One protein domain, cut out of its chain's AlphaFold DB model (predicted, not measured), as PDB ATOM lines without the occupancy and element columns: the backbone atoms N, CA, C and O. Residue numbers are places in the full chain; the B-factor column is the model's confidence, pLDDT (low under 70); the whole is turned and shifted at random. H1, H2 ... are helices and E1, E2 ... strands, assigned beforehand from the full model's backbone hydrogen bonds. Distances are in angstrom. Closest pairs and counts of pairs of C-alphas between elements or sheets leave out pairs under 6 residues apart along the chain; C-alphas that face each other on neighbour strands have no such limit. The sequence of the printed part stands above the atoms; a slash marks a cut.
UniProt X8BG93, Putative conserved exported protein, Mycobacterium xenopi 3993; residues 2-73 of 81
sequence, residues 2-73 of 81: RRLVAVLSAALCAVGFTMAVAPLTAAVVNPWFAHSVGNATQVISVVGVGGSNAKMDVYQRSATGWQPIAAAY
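AT A GLANCE: This is residues 2 to 73 of the 81 residues of the protein "Putative conserved exported protein" of Mycobacterium xenopi 3993 (UniProt X8BG93). What would one see first on going along the printed part? One long helix, H1, sticks out with the residues after it, as far as residue 24, like a handle from a small body at the other end. That body holds a strongly twisted sheet of three strands, E1, E2 and E3, together with the unnamed residues 25 to 41. How is it made up and how large is it? The printed part has 72 residues with one named helix and three named strands, in the order H1 E1 E2 E3; the sheet's order is E1 - E2 - E3, antiparallel throughout, and the class is mixed, helices and strands. The whole is extended, with a radius of gyration of the C-alphas of 20.4 A, and it is a rod spanning 68 by 29 by 14 A, its length made by the helical arm.

HOW THE PARTS SIT: Where does the helix stand? H1, residues 2 to 19, is not on the sheet, with 0 pairs of C-alphas within 10 A, and it is apart from E2, residues 55 to 62, and from E3, residues 65 to 72. Every O i to N i+4 pair in H1 is within hydrogen-bond range. How do the first two strands pair? E1, residues 42 to 47, and E2 form a hairpin, antiparallel at 152 degrees; the C-alphas of Val 46 and Met 56 face each other at 4.5 A, and N 45 and O 57 are 2.8 A apart, within hydrogen-bond range. How does the last strand join? E2 and E3 form a hairpin too, antiparallel at 147 degrees, with the facing C-alphas of Tyr 59 and Pro 68 4.3 A apart and N 60 and O 67 within hydrogen-bond range at 2.8 A. E1, E2 and E3 make a meander, each strand the antiparallel neighbour of the one before, and E1 and E3 are its edge strands.

IN THESE COORDINATES: Where does the helix lie? H1 begins at C-alpha 2, (16.146, 20.022, -22.903), and ends at C-alpha 19, (36.993, 29.020, -36.606), 26.5 A away. Where are the strands? E1 begins at C-alpha 42, (53.615, 30.603, -57.778), and is 16.2 A long; E2 is 22.4 A long. E3 is 20.7 A long and ends at C-alpha 72, (61.261, 20.727, -49.723).

THE WHOLE: How far does it reach? The two C-alphas farthest apart, those of Arg 2 and Val 49, are 67.7 A apart; without residues 2 to 24, which stand free, the body spans 34 by 23 by 14 A. How are the links? The printed part has no cut; H1 to E1 is a long link of 22 residues, E1 to E2 a short one of 7, and E2 to E3 a tight one of 2. Where is confidence low? The mean pLDDT of the printed part is 79.6, and residues 13 to 27, residue 50 and residues 72 to 73 are under 70.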
ATOM      1  N   ARG A   2      15.507  20.868 -21.858       72.06
ATOM      2  CA  ARG A   2      16.146  20.022 -22.903       72.06
ATOM      3  C   ARG A   2      16.264  20.687 -24.288       72.06
ATOM      4  O   ARG A   2      17.270  20.523 -24.961       72.06
ATOM      5  N   ARG A   3      15.261  21.482 -24.684       73.56
ATOM      6  CA  ARG A   3      15.265  22.231 -25.956       73.56
ATOM      7  C   ARG A   3      16.262  23.397 -25.967       73.56
ATOM      8  O   ARG A   3      16.904  23.620 -26.977       73.56
ATOM      9  N   LEU A   4      16.430  24.091 -24.835       73.94
ATOM     10  CA  LEU A   4      17.410  25.178 -24.685       73.94
ATOM     11  C   LEU A   4      18.845  24.654 -24.791       73.94
ATOM     12  O   LEU A   4      19.656  25.244 -25.492       73.94
ATOM     13  N   VAL A   5      19.129  23.512 -24.156       78.88
ATOM     14  CA  VAL A   5      20.446  22.858 -24.230       78.88
ATOM     15  C   VAL A   5      20.767  22.429 -25.665       78.88
ATOM     16  O   VAL A   5      21.864  22.690 -26.135       78.88
ATOM     17  N   ALA A   6      19.806  21.853 -26.396       79.69
ATOM     18  CA  ALA A   6      20.014  21.460 -27.792       79.69
ATOM     19  C   ALA A   6      20.310  22.659 -28.718       79.69
ATOM     20  O   ALA A   6      21.180  22.564 -29.581       79.69
ATOM     21  N   VAL A   7      19.624  23.791 -28.518       79.31
ATOM     22  CA  VAL A   7      19.852  25.022 -29.296       79.31
ATOM     23  C   VAL A   7      21.218  25.637 -28.976       79.31
ATOM     24  O   VAL A   7      21.936  26.027 -29.894       79.31
ATOM     25  N   LEU A   8      21.613  25.667 -27.699       79.38
ATOM     26  CA  LEU A   8      22.935  26.134 -27.269       79.38
ATOM     27  C   LEU A   8      24.065  25.273 -27.844       79.38
ATOM     28  O   LEU A   8      25.042  25.819 -28.350       79.38
ATOM     29  N   SER A   9      23.915  23.946 -27.831       78.31
ATOM     30  CA  SER A   9      24.902  23.033 -28.417       78.31
ATOM     31  C   SER A   9      25.016  23.205 -29.930       78.31
ATOM     32  O   SER A   9      26.123  23.254 -30.453       78.31
ATOM     33  N   ALA A  10      23.891  23.346 -30.641       77.06
ATOM     34  CA  ALA A  10      23.904  23.581 -32.084       77.06
ATOM     35  C   ALA A  10      24.575  24.919 -32.444       77.06
ATOM     36  O   ALA A  10      25.371  24.972 -33.382       77.06
ATOM     37  N   ALA A  11      24.314  25.975 -31.667       74.56
ATOM     38  CA  ALA A  11      24.968  27.270 -31.835       74.56
ATOM     39  C   ALA A  11      26.483  27.191 -31.566       74.56
ATOM     40  O   ALA A  11      27.265  27.720 -32.352       74.56
ATOM     41  N   LEU A  12      26.911  26.479 -30.515       75.12
ATOM     42  CA  LEU A  12      28.334  26.259 -30.230       75.12
ATOM     43  C   LEU A  12      29.036  25.486 -31.355       75.12
ATOM     44  O   LEU A  12      30.129  25.869 -31.769       75.12
ATOM     45  N   CYS A  13      28.407  24.428 -31.875       69.94
ATOM     46  CA  CYS A  13      28.958  23.646 -32.981       69.94
ATOM     47  C   CYS A  13      29.089  24.481 -34.262       69.94
ATOM     48  O   CYS A  13      30.099  24.374 -34.954       69.94
ATOM     49  N   ALA A  14      28.107  25.337 -34.560       64.00
ATOM     50  CA  ALA A  14      28.155  26.223 -35.721       64.00
ATOM     51  C   ALA A  14      29.287  27.260 -35.609       64.00
ATOM     52  O   ALA A  14      30.025  27.469 -36.572       64.00
ATOM     53  N   VAL A  15      29.483  27.858 -34.429       62.72
ATOM     54  CA  VAL A  15      30.578  28.815 -34.187       62.72
ATOM     55  C   VAL A  15      31.944  28.119 -34.255       62.72
ATOM     56  O   VAL A  15      32.851  28.621 -34.921       62.72
ATOM     57  N   GLY A  16      32.081  26.928 -33.664       59.84
ATOM     58  CA  GLY A  16      33.319  26.142 -33.724       59.84
ATOM     59  C   GLY A  16      33.735  25.762 -35.150       59.84
ATOM     60  O   GLY A  16      34.922  25.790 -35.472       59.84
ATOM     61  N   PHE A  17      32.769  25.487 -36.034       58.34
ATOM     62  CA  PHE A  17      33.053  25.139 -37.430       58.34
ATOM     63  C   PHE A  17      33.598  26.323 -38.245       58.34
ATOM     64  O   PHE A  17      34.421  26.128 -39.135       58.34
ATOM     65  N   THR A  18      33.197  27.557 -37.919       56.50
ATOM     66  CA  THR A  18      33.702  28.758 -38.615       56.50
ATOM     67  C   THR A  18      35.149  29.108 -38.252       56.50
ATOM     68  O   THR A  18      35.883  29.603 -39.102       56.50
ATOM     69  N   MET A  19      35.601  28.792 -37.032       51.84
ATOM     70  CA  MET A  19      36.993  29.020 -36.606       51.84
ATOM     71  C   MET A  19      37.978  27.959 -37.119       51.84
ATOM     72  O   MET A  19      39.171  28.238 -37.214       51.84
ATOM     73  N   ALA A  20      37.503  26.767 -37.491       55.03
ATOM     74  CA  ALA A  20      38.352  25.697 -38.020       55.03
ATOM     75  C   ALA A  20      38.882  25.972 -39.446       55.03
ATOM     76  O   ALA A  20      39.767  25.260 -39.916       55.03
ATOM     77  N   VAL A  21      38.367  27.009 -40.123       52.34
ATOM     78  CA  VAL A  21      38.786  27.436 -41.472       52.34
ATOM     79  C   VAL A  21      39.404  28.841 -41.437       52.34
ATOM     80  O   VAL A  21      39.315  29.604 -42.394       52.34
ATOM     81  N   ALA A  22      40.033  29.230 -40.326       47.62
ATOM     82  CA  ALA A  22      40.934  30.373 -40.360       47.62
ATOM     83  C   ALA A  22      42.220  29.936 -41.088       47.62
ATOM     84  O   ALA A  22      42.896  29.023 -40.602       47.62
ATOM     85  N   PRO A  23      42.578  30.525 -42.247       55.19
ATOM     86  CA  PRO A  23      43.868  30.242 -42.853       55.19
ATOM     87  C   PRO A  23      44.947  30.628 -41.842       55.19
ATOM     88  O   PRO A  23      44.987  31.768 -41.379       55.19
ATOM     89  N   LEU A  24      45.803  29.670 -41.480       59.47
ATOM     90  CA  LEU A  24      47.029  29.938 -40.737       59.47
ATOM     91  C   LEU A  24      47.781  30.998 -41.544       59.47
ATOM     92  O   LEU A  24      48.233  30.720 -42.653       59.47
ATOM     93  N   THR A  25      47.822  32.236 -41.056       55.97
ATOM     94  CA  THR A  25      48.445  33.342 -41.783       55.97
ATOM     95  C   THR A  25      49.934  33.051 -41.899       55.97
ATOM     96  O   THR A  25      50.692  33.270 -40.955       55.97
ATOM     97  N   ALA A  26      50.347  32.505 -43.043       62.66
ATOM     98  CA  ALA A  26      51.747  32.300 -43.361       62.66
ATOM     99  C   ALA A  26      52.443  33.664 -43.423       62.66
ATOM    100  O   ALA A  26      51.875  34.642 -43.923       62.66
ATOM    101  N   ALA A  27      53.657  33.730 -42.878       64.31
ATOM    102  CA  ALA A  27      54.429  34.961 -42.827       64.31
ATOM    103  C   ALA A  27      54.581  35.537 -44.240       64.31
ATOM    104  O   ALA A  27      55.060  34.863 -45.154       64.31
ATOM    105  N   VAL A  28      54.155  36.788 -44.406       73.81
ATOM    106  CA  VAL A  28      54.413  37.551 -45.623       73.81
ATOM    107  C   VAL A  28      55.897  37.883 -45.640       73.81
ATOM    108  O   VAL A  28      56.404  38.517 -44.714       73.81
ATOM    109  N   VAL A  29      56.593  37.453 -46.687       82.94
ATOM    110  CA  VAL A  29      58.031  37.683 -46.851       82.94
ATOM    111  C   VAL A  29      58.334  38.380 -48.174       82.94
ATOM    112  O   VAL A  29      57.519  38.381 -49.097       82.94
ATOM    113  N   ASN A  30      59.528  38.967 -48.274       91.12
ATOM    114  CA  ASN A  30      60.055  39.535 -49.514       91.12
ATOM    115  C   ASN A  30      61.208  38.660 -50.051       91.12
ATOM    116  O   ASN A  30      62.364  38.901 -49.697       91.12
ATOM    117  N   PRO A  31      60.922  37.598 -50.827       92.00
ATOM    118  CA  PRO A  31      61.945  36.658 -51.282       92.00
ATOM    119  C   PRO A  31      62.861  37.269 -52.357       92.00
ATOM    120  O   PRO A  31      62.488  38.219 -53.040       92.00
ATOM    121  N   TRP A  32      64.049  36.689 -52.572       94.00
ATOM    122  CA  TRP A  32      65.067  37.216 -53.505       94.00
ATOM    123  C   TRP A  32      64.570  37.388 -54.952       94.00
ATOM    124  O   TRP A  32      65.073  38.228 -55.692       94.00
ATOM    125  N   PHE A  33      63.569  36.603 -55.353       94.44
ATOM    126  CA  PHE A  33      62.977  36.628 -56.687       94.44
ATOM    127  C   PHE A  33      61.792  37.601 -56.816       94.44
ATOM    128  O   PHE A  33      61.233  37.713 -57.906       94.44
ATOM    129  N   ALA A  34      61.358  38.278 -55.744       94.50
ATOM    130  CA  ALA A  34      60.054  38.953 -55.668       94.50
ATOM    131  C   ALA A  34      59.764  39.933 -56.820       94.50
ATOM    132  O   ALA A  34      58.609  40.065 -57.241       94.50
ATOM    133  N   HIS A  35      60.808  40.584 -57.341       93.81
ATOM    134  CA  HIS A  35      60.737  41.561 -58.433       93.81
ATOM    135  C   HIS A  35      61.170  41.002 -59.797       93.81
ATOM    136  O   HIS A  35      61.096  41.705 -60.799       93.81
ATOM    137  N   SER A  36      61.589  39.738 -59.852       96.31
ATOM    138  CA  SER A  36      62.170  39.107 -61.045       96.31
ATOM    139  C   SER A  36      61.208  38.158 -61.762       96.31
ATOM    140  O   SER A  36      61.540  37.617 -62.809       96.31
ATOM    141  N   VAL A  37      60.015  37.940 -61.201       95.69
ATOM    142  CA  VAL A  37      59.047  36.925 -61.665       95.69
ATOM    143  C   VAL A  37      57.759  37.523 -62.241       95.69
ATOM    144  O   VAL A  37      56.796  36.802 -62.496       95.69
ATOM    145  N   GLY A  38      57.713  38.848 -62.428       94.12
ATOM    146  CA  GLY A  38      56.550  39.559 -62.964       94.12
ATOM    147  C   GLY A  38      55.251  39.218 -62.221       94.12
ATOM    148  O   GLY A  38      55.191  39.264 -60.990       94.12
ATOM    149  N   ASN A  39      54.228  38.826 -62.986       94.06
ATOM    150  CA  ASN A  39      52.884  38.510 -62.488       94.06
ATOM    151  C   ASN A  39      52.717  37.054 -62.012       94.06
ATOM    152  O   ASN A  39      51.587  36.596 -61.846       94.06
ATOM    153  N   ALA A  40      53.808  36.309 -61.806       95.88
ATOM    154  CA  ALA A  40      53.724  34.946 -61.293       95.88
ATOM    155  C   ALA A  40      52.989  34.898 -59.943       95.88
ATOM    156  O   ALA A  40      53.233  35.711 -59.042       95.88
ATOM    157  N   THR A  41      52.110  33.906 -59.812       94.94
ATOM    158  CA  THR A  41      51.361  33.608 -58.585       94.94
ATOM    159  C   THR A  41      51.960  32.448 -57.801       94.94
ATOM    160  O   THR A  41      51.662  32.306 -56.618       94.94
ATOM    161  N   GLN A  42      52.832  31.650 -58.423       95.38
ATOM    162  CA  GLN A  42      53.615  30.603 -57.778       95.38
ATOM    163  C   GLN A  42      55.053  30.617 -58.282       95.38
ATOM    164  O   GLN A  42      55.301  30.811 -59.472       95.38
ATOM    165  N   VAL A  43      55.990  30.399 -57.364       95.75
ATOM    166  CA  VAL A  43      57.420  30.301 -57.664       95.75
ATOM    167  C   VAL A  43      58.022  29.188 -56.831       95.75
ATOM    168  O   VAL A  43      57.802  29.109 -55.625       95.75
ATOM    169  N   ILE A  44      58.831  28.358 -57.478       93.50
ATOM    170  CA  ILE A  44      59.746  27.454 -56.796       93.50
ATOM    171  C   ILE A  44      61.080  28.189 -56.670       93.50
ATOM    172  O   ILE A  44      61.719  28.503 -57.674       93.50
ATOM    173  N   SER A  45      61.491  28.483 -55.442       91.25
ATOM    174  CA  SER A  45      62.795  29.065 -55.144       91.25
ATOM    175  C   SER A  45      63.777  27.957 -54.826       91.25
ATOM    176  O   SER A  45      63.496  27.122 -53.972       91.25
ATOM    177  N   VAL A  46      64.951  28.003 -55.447       90.19
ATOM    178  CA  VAL A  46      66.089  27.160 -55.085       90.19
ATOM    179  C   VAL A  46      67.244  28.068 -54.691       90.19
ATOM    180  O   VAL A  46      67.600  28.983 -55.430       90.19
ATOM    181  N   VAL A  47      67.818  27.823 -53.518       88.19
ATOM    182  CA  VAL A  47      68.983  28.552 -53.006       88.19
ATOM    183  C   VAL A  47      70.040  27.568 -52.519       88.19
ATOM    184  O   VAL A  47      69.744  26.615 -51.801       88.19
ATOM    185  N   GLY A  48      71.290  27.807 -52.910       83.94
ATOM    186  CA  GLY A  48      72.438  26.966 -52.573       83.94
ATOM    187  C   GLY A  48      73.438  26.881 -53.723       83.94
ATOM    188  O   GLY A  48      73.113  27.176 -54.868       83.94
ATOM    189  N   VAL A  49      74.664  26.462 -53.411       75.75
ATOM    190  CA  VAL A  49      75.779  26.338 -54.373       75.75
ATOM    191  C   VAL A  49      75.741  25.042 -55.204       75.75
ATOM    192  O   VAL A  49      76.676  24.760 -55.945       75.75
ATOM    193  N   GLY A  50      74.662  24.256 -55.098       67.94
ATOM    194  CA  GLY A  50      74.468  22.978 -55.794       67.94
ATOM    195  C   GLY A  50      74.601  21.741 -54.892       67.94
ATOM    196  O   GLY A  50      75.020  21.825 -53.738       67.94
ATOM    197  N   GLY A  51      74.209  20.579 -55.427       74.75
ATOM    198  CA  GLY A  51      74.196  19.293 -54.716       74.75
ATOM    199  C   GLY A  51      73.026  19.127 -53.736       74.75
ATOM    200  O   GLY A  51      72.069  19.899 -53.744       74.75
ATOM    201  N   SER A  52      73.109  18.122 -52.861       77.12
ATOM    202  CA  SER A  52      72.037  17.743 -51.919       77.12
ATOM    203  C   SER A  52      71.752  18.769 -50.811       77.12
ATOM    204  O   SER A  52      70.843  18.568 -50.014       77.12
ATOM    205  N   ASN A  53      72.527  19.856 -50.751       75.81
ATOM    206  CA  ASN A  53      72.377  20.937 -49.774       75.81
ATOM    207  C   ASN A  53      71.552  22.120 -50.304       75.81
ATOM    208  O   ASN A  53      71.409  23.128 -49.607       75.81
ATOM    209  N   ALA A  54      71.050  22.038 -51.539       82.88
ATOM    210  CA  ALA A  54      70.138  23.042 -52.062       82.88
ATOM    211  C   ALA A  54      68.852  23.059 -51.228       82.88
ATOM    212  O   ALA A  54      68.246  22.020 -50.966       82.88
ATOM    213  N   LYS A  55      68.434  24.253 -50.817       83.06
ATOM    214  CA  LYS A  55      67.136  24.470 -50.180       83.06
ATOM    215  C   LYS A  55      66.138  24.828 -51.264       83.06
ATOM    216  O   LYS A  55      66.426  25.695 -52.093       83.06
ATOM    217  N   MET A  56      64.991  24.165 -51.254       86.56
ATOM    218  CA  MET A  56      63.914  24.416 -52.198       86.56
ATOM    219  C   MET A  56      62.631  24.716 -51.433       86.56
ATOM    220  O   MET A  56      62.232  23.953 -50.562       86.56
ATOM    221  N   ASP A  57      61.978  25.815 -51.783       89.62
ATOM    222  CA  ASP A  57      60.722  26.252 -51.181       89.62
ATOM    223  C   ASP A  57      59.744  26.654 -52.286       89.62
ATOM    224  O   ASP A  57      60.131  27.240 -53.301       89.62
ATOM    225  N   VAL A  58      58.463  26.366 -52.081       92.44
ATOM    226  CA  VAL A  58      57.369  26.794 -52.949       92.44
ATOM    227  C   VAL A  58      56.690  27.991 -52.309       92.44
ATOM    228  O   VAL A  58      56.211  27.918 -51.176       92.44
ATOM    229  N   TYR A  59      56.613  29.079 -53.063       93.75
ATOM    230  CA  TYR A  59      55.953  30.310 -52.668       93.75
ATOM    231  C   TYR A  59      54.688  30.537 -53.486       93.75
ATOM    232  O   TYR A  59      54.662  30.284 -54.691       93.75
ATOM    233  N   GLN A  60      53.669  31.088 -52.835       94.75
ATOM    234  CA  GLN A  60      52.448  31.587 -53.452       94.75
ATOM    235  C   GLN A  60      52.322  33.093 -53.222       94.75
ATOM    236  O   GLN A  60      52.636  33.590 -52.141       94.75
ATOM    237  N   ARG A  61      51.869  33.826 -54.241       94.00
ATOM    238  CA  ARG A  61      51.544  35.250 -54.140       94.00
ATOM    239  C   ARG A  61      50.066  35.396 -53.797       94.00
ATOM    240  O   ARG A  61      49.206  34.875 -54.508       94.00
ATOM    241  N   SER A  62      49.781  36.146 -52.746       89.00
ATOM    242  CA  SER A  62      48.439  36.593 -52.373       89.00
ATOM    243  C   SER A  62      48.333  38.118 -52.466       89.00
ATOM    244  O   SER A  62      49.302  38.808 -52.789       89.00
ATOM    245  N   ALA A  63      47.157  38.657 -52.141       86.75
ATOM    246  CA  ALA A  63      46.934  40.098 -52.067       86.75
ATOM    247  C   ALA A  63      47.863  40.810 -51.063       86.75
ATOM    248  O   ALA A  63      48.115  42.001 -51.210       86.75
ATOM    249  N   THR A  64      48.374  40.095 -50.056       85.19
ATOM    250  CA  THR A  64      49.226  40.669 -49.005       85.19
ATOM    251  C   THR A  64      50.719  40.481 -49.264       85.19
ATOM    252  O   THR A  64      51.520  41.110 -48.582       85.19
ATOM    253  N   GLY A  65      51.111  39.667 -50.253       90.19
ATOM    254  CA  GLY A  65      52.509  39.448 -50.636       90.19
ATOM    255  C   GLY A  65      52.833  37.979 -50.905       90.19
ATOM    256  O   GLY A  65      51.947  37.195 -51.235       90.19
ATOM    257  N   TRP A  66      54.113  37.615 -50.806       94.44
ATOM    258  CA  TRP A  66      54.576  36.235 -50.985       94.44
ATOM    259  C   TRP A  66      54.524  35.458 -49.671       94.44
ATOM    260  O   TRP A  66      54.996  35.944 -48.643       94.44
ATOM    261  N   GLN A  67      54.012  34.230 -49.724       92.00
ATOM    262  CA  GLN A  67      53.997  33.285 -48.611       92.00
ATOM    263  C   GLN A  67      54.600  31.940 -49.019       92.00
ATOM    264  O   GLN A  67      54.277  31.447 -50.103       92.00
ATOM    265  N   PRO A  68      55.434  31.307 -48.179       88.75
ATOM    266  CA  PRO A  68      55.834  29.926 -48.395       88.75
ATOM    267  C   PRO A  68      54.639  29.001 -48.130       88.75
ATOM    268  O   PRO A  68      53.967  29.118 -47.104       88.75
ATOM    269  N   ILE A  69      54.377  28.085 -49.056       89.38
ATOM    270  CA  ILE A  69      53.282  27.106 -48.968       89.38
ATOM    271  C   ILE A  69      53.778  25.660 -48.909       89.38
ATOM    272  O   ILE A  69      53.026  24.773 -48.517       89.38
ATOM    273  N   ALA A  70      55.042  25.415 -49.258       85.75
ATOM    274  CA  ALA A  70      55.713  24.143 -49.019       85.75
ATOM    275  C   ALA A  70      57.227  24.352 -48.918       85.75
ATOM    276  O   ALA A  70      57.792  25.117 -49.695       85.75
ATOM    277  N   ALA A  71      57.874  23.634 -48.006       79.94
ATOM    278  CA  ALA A  71      59.323  23.478 -47.993       79.94
ATOM    279  C   ALA A  71      59.661  22.080 -48.514       79.94
ATOM    280  O   ALA A  71      59.099  21.084 -48.047       79.94
ATOM    281  N   ALA A  72      60.584  21.984 -49.465       63.81
ATOM    282  CA  ALA A  72      61.261  20.727 -49.723       63.81
ATOM    283  C   ALA A  72      62.272  20.565 -48.586       63.81
ATOM    284  O   ALA A  72      63.289  21.255 -48.542       63.81
ATOM    285  N   TYR A  73      61.930  19.735 -47.603       54.59
ATOM    286  CA  TYR A  73      62.789  19.414 -46.466       54.59
ATOM    287  C   TYR A  73      64.263  19.277 -46.895       54.59
ATOM    288  O   TYR A  73      64.537  18.571 -47.870       54.59
TER     289      TYR A  73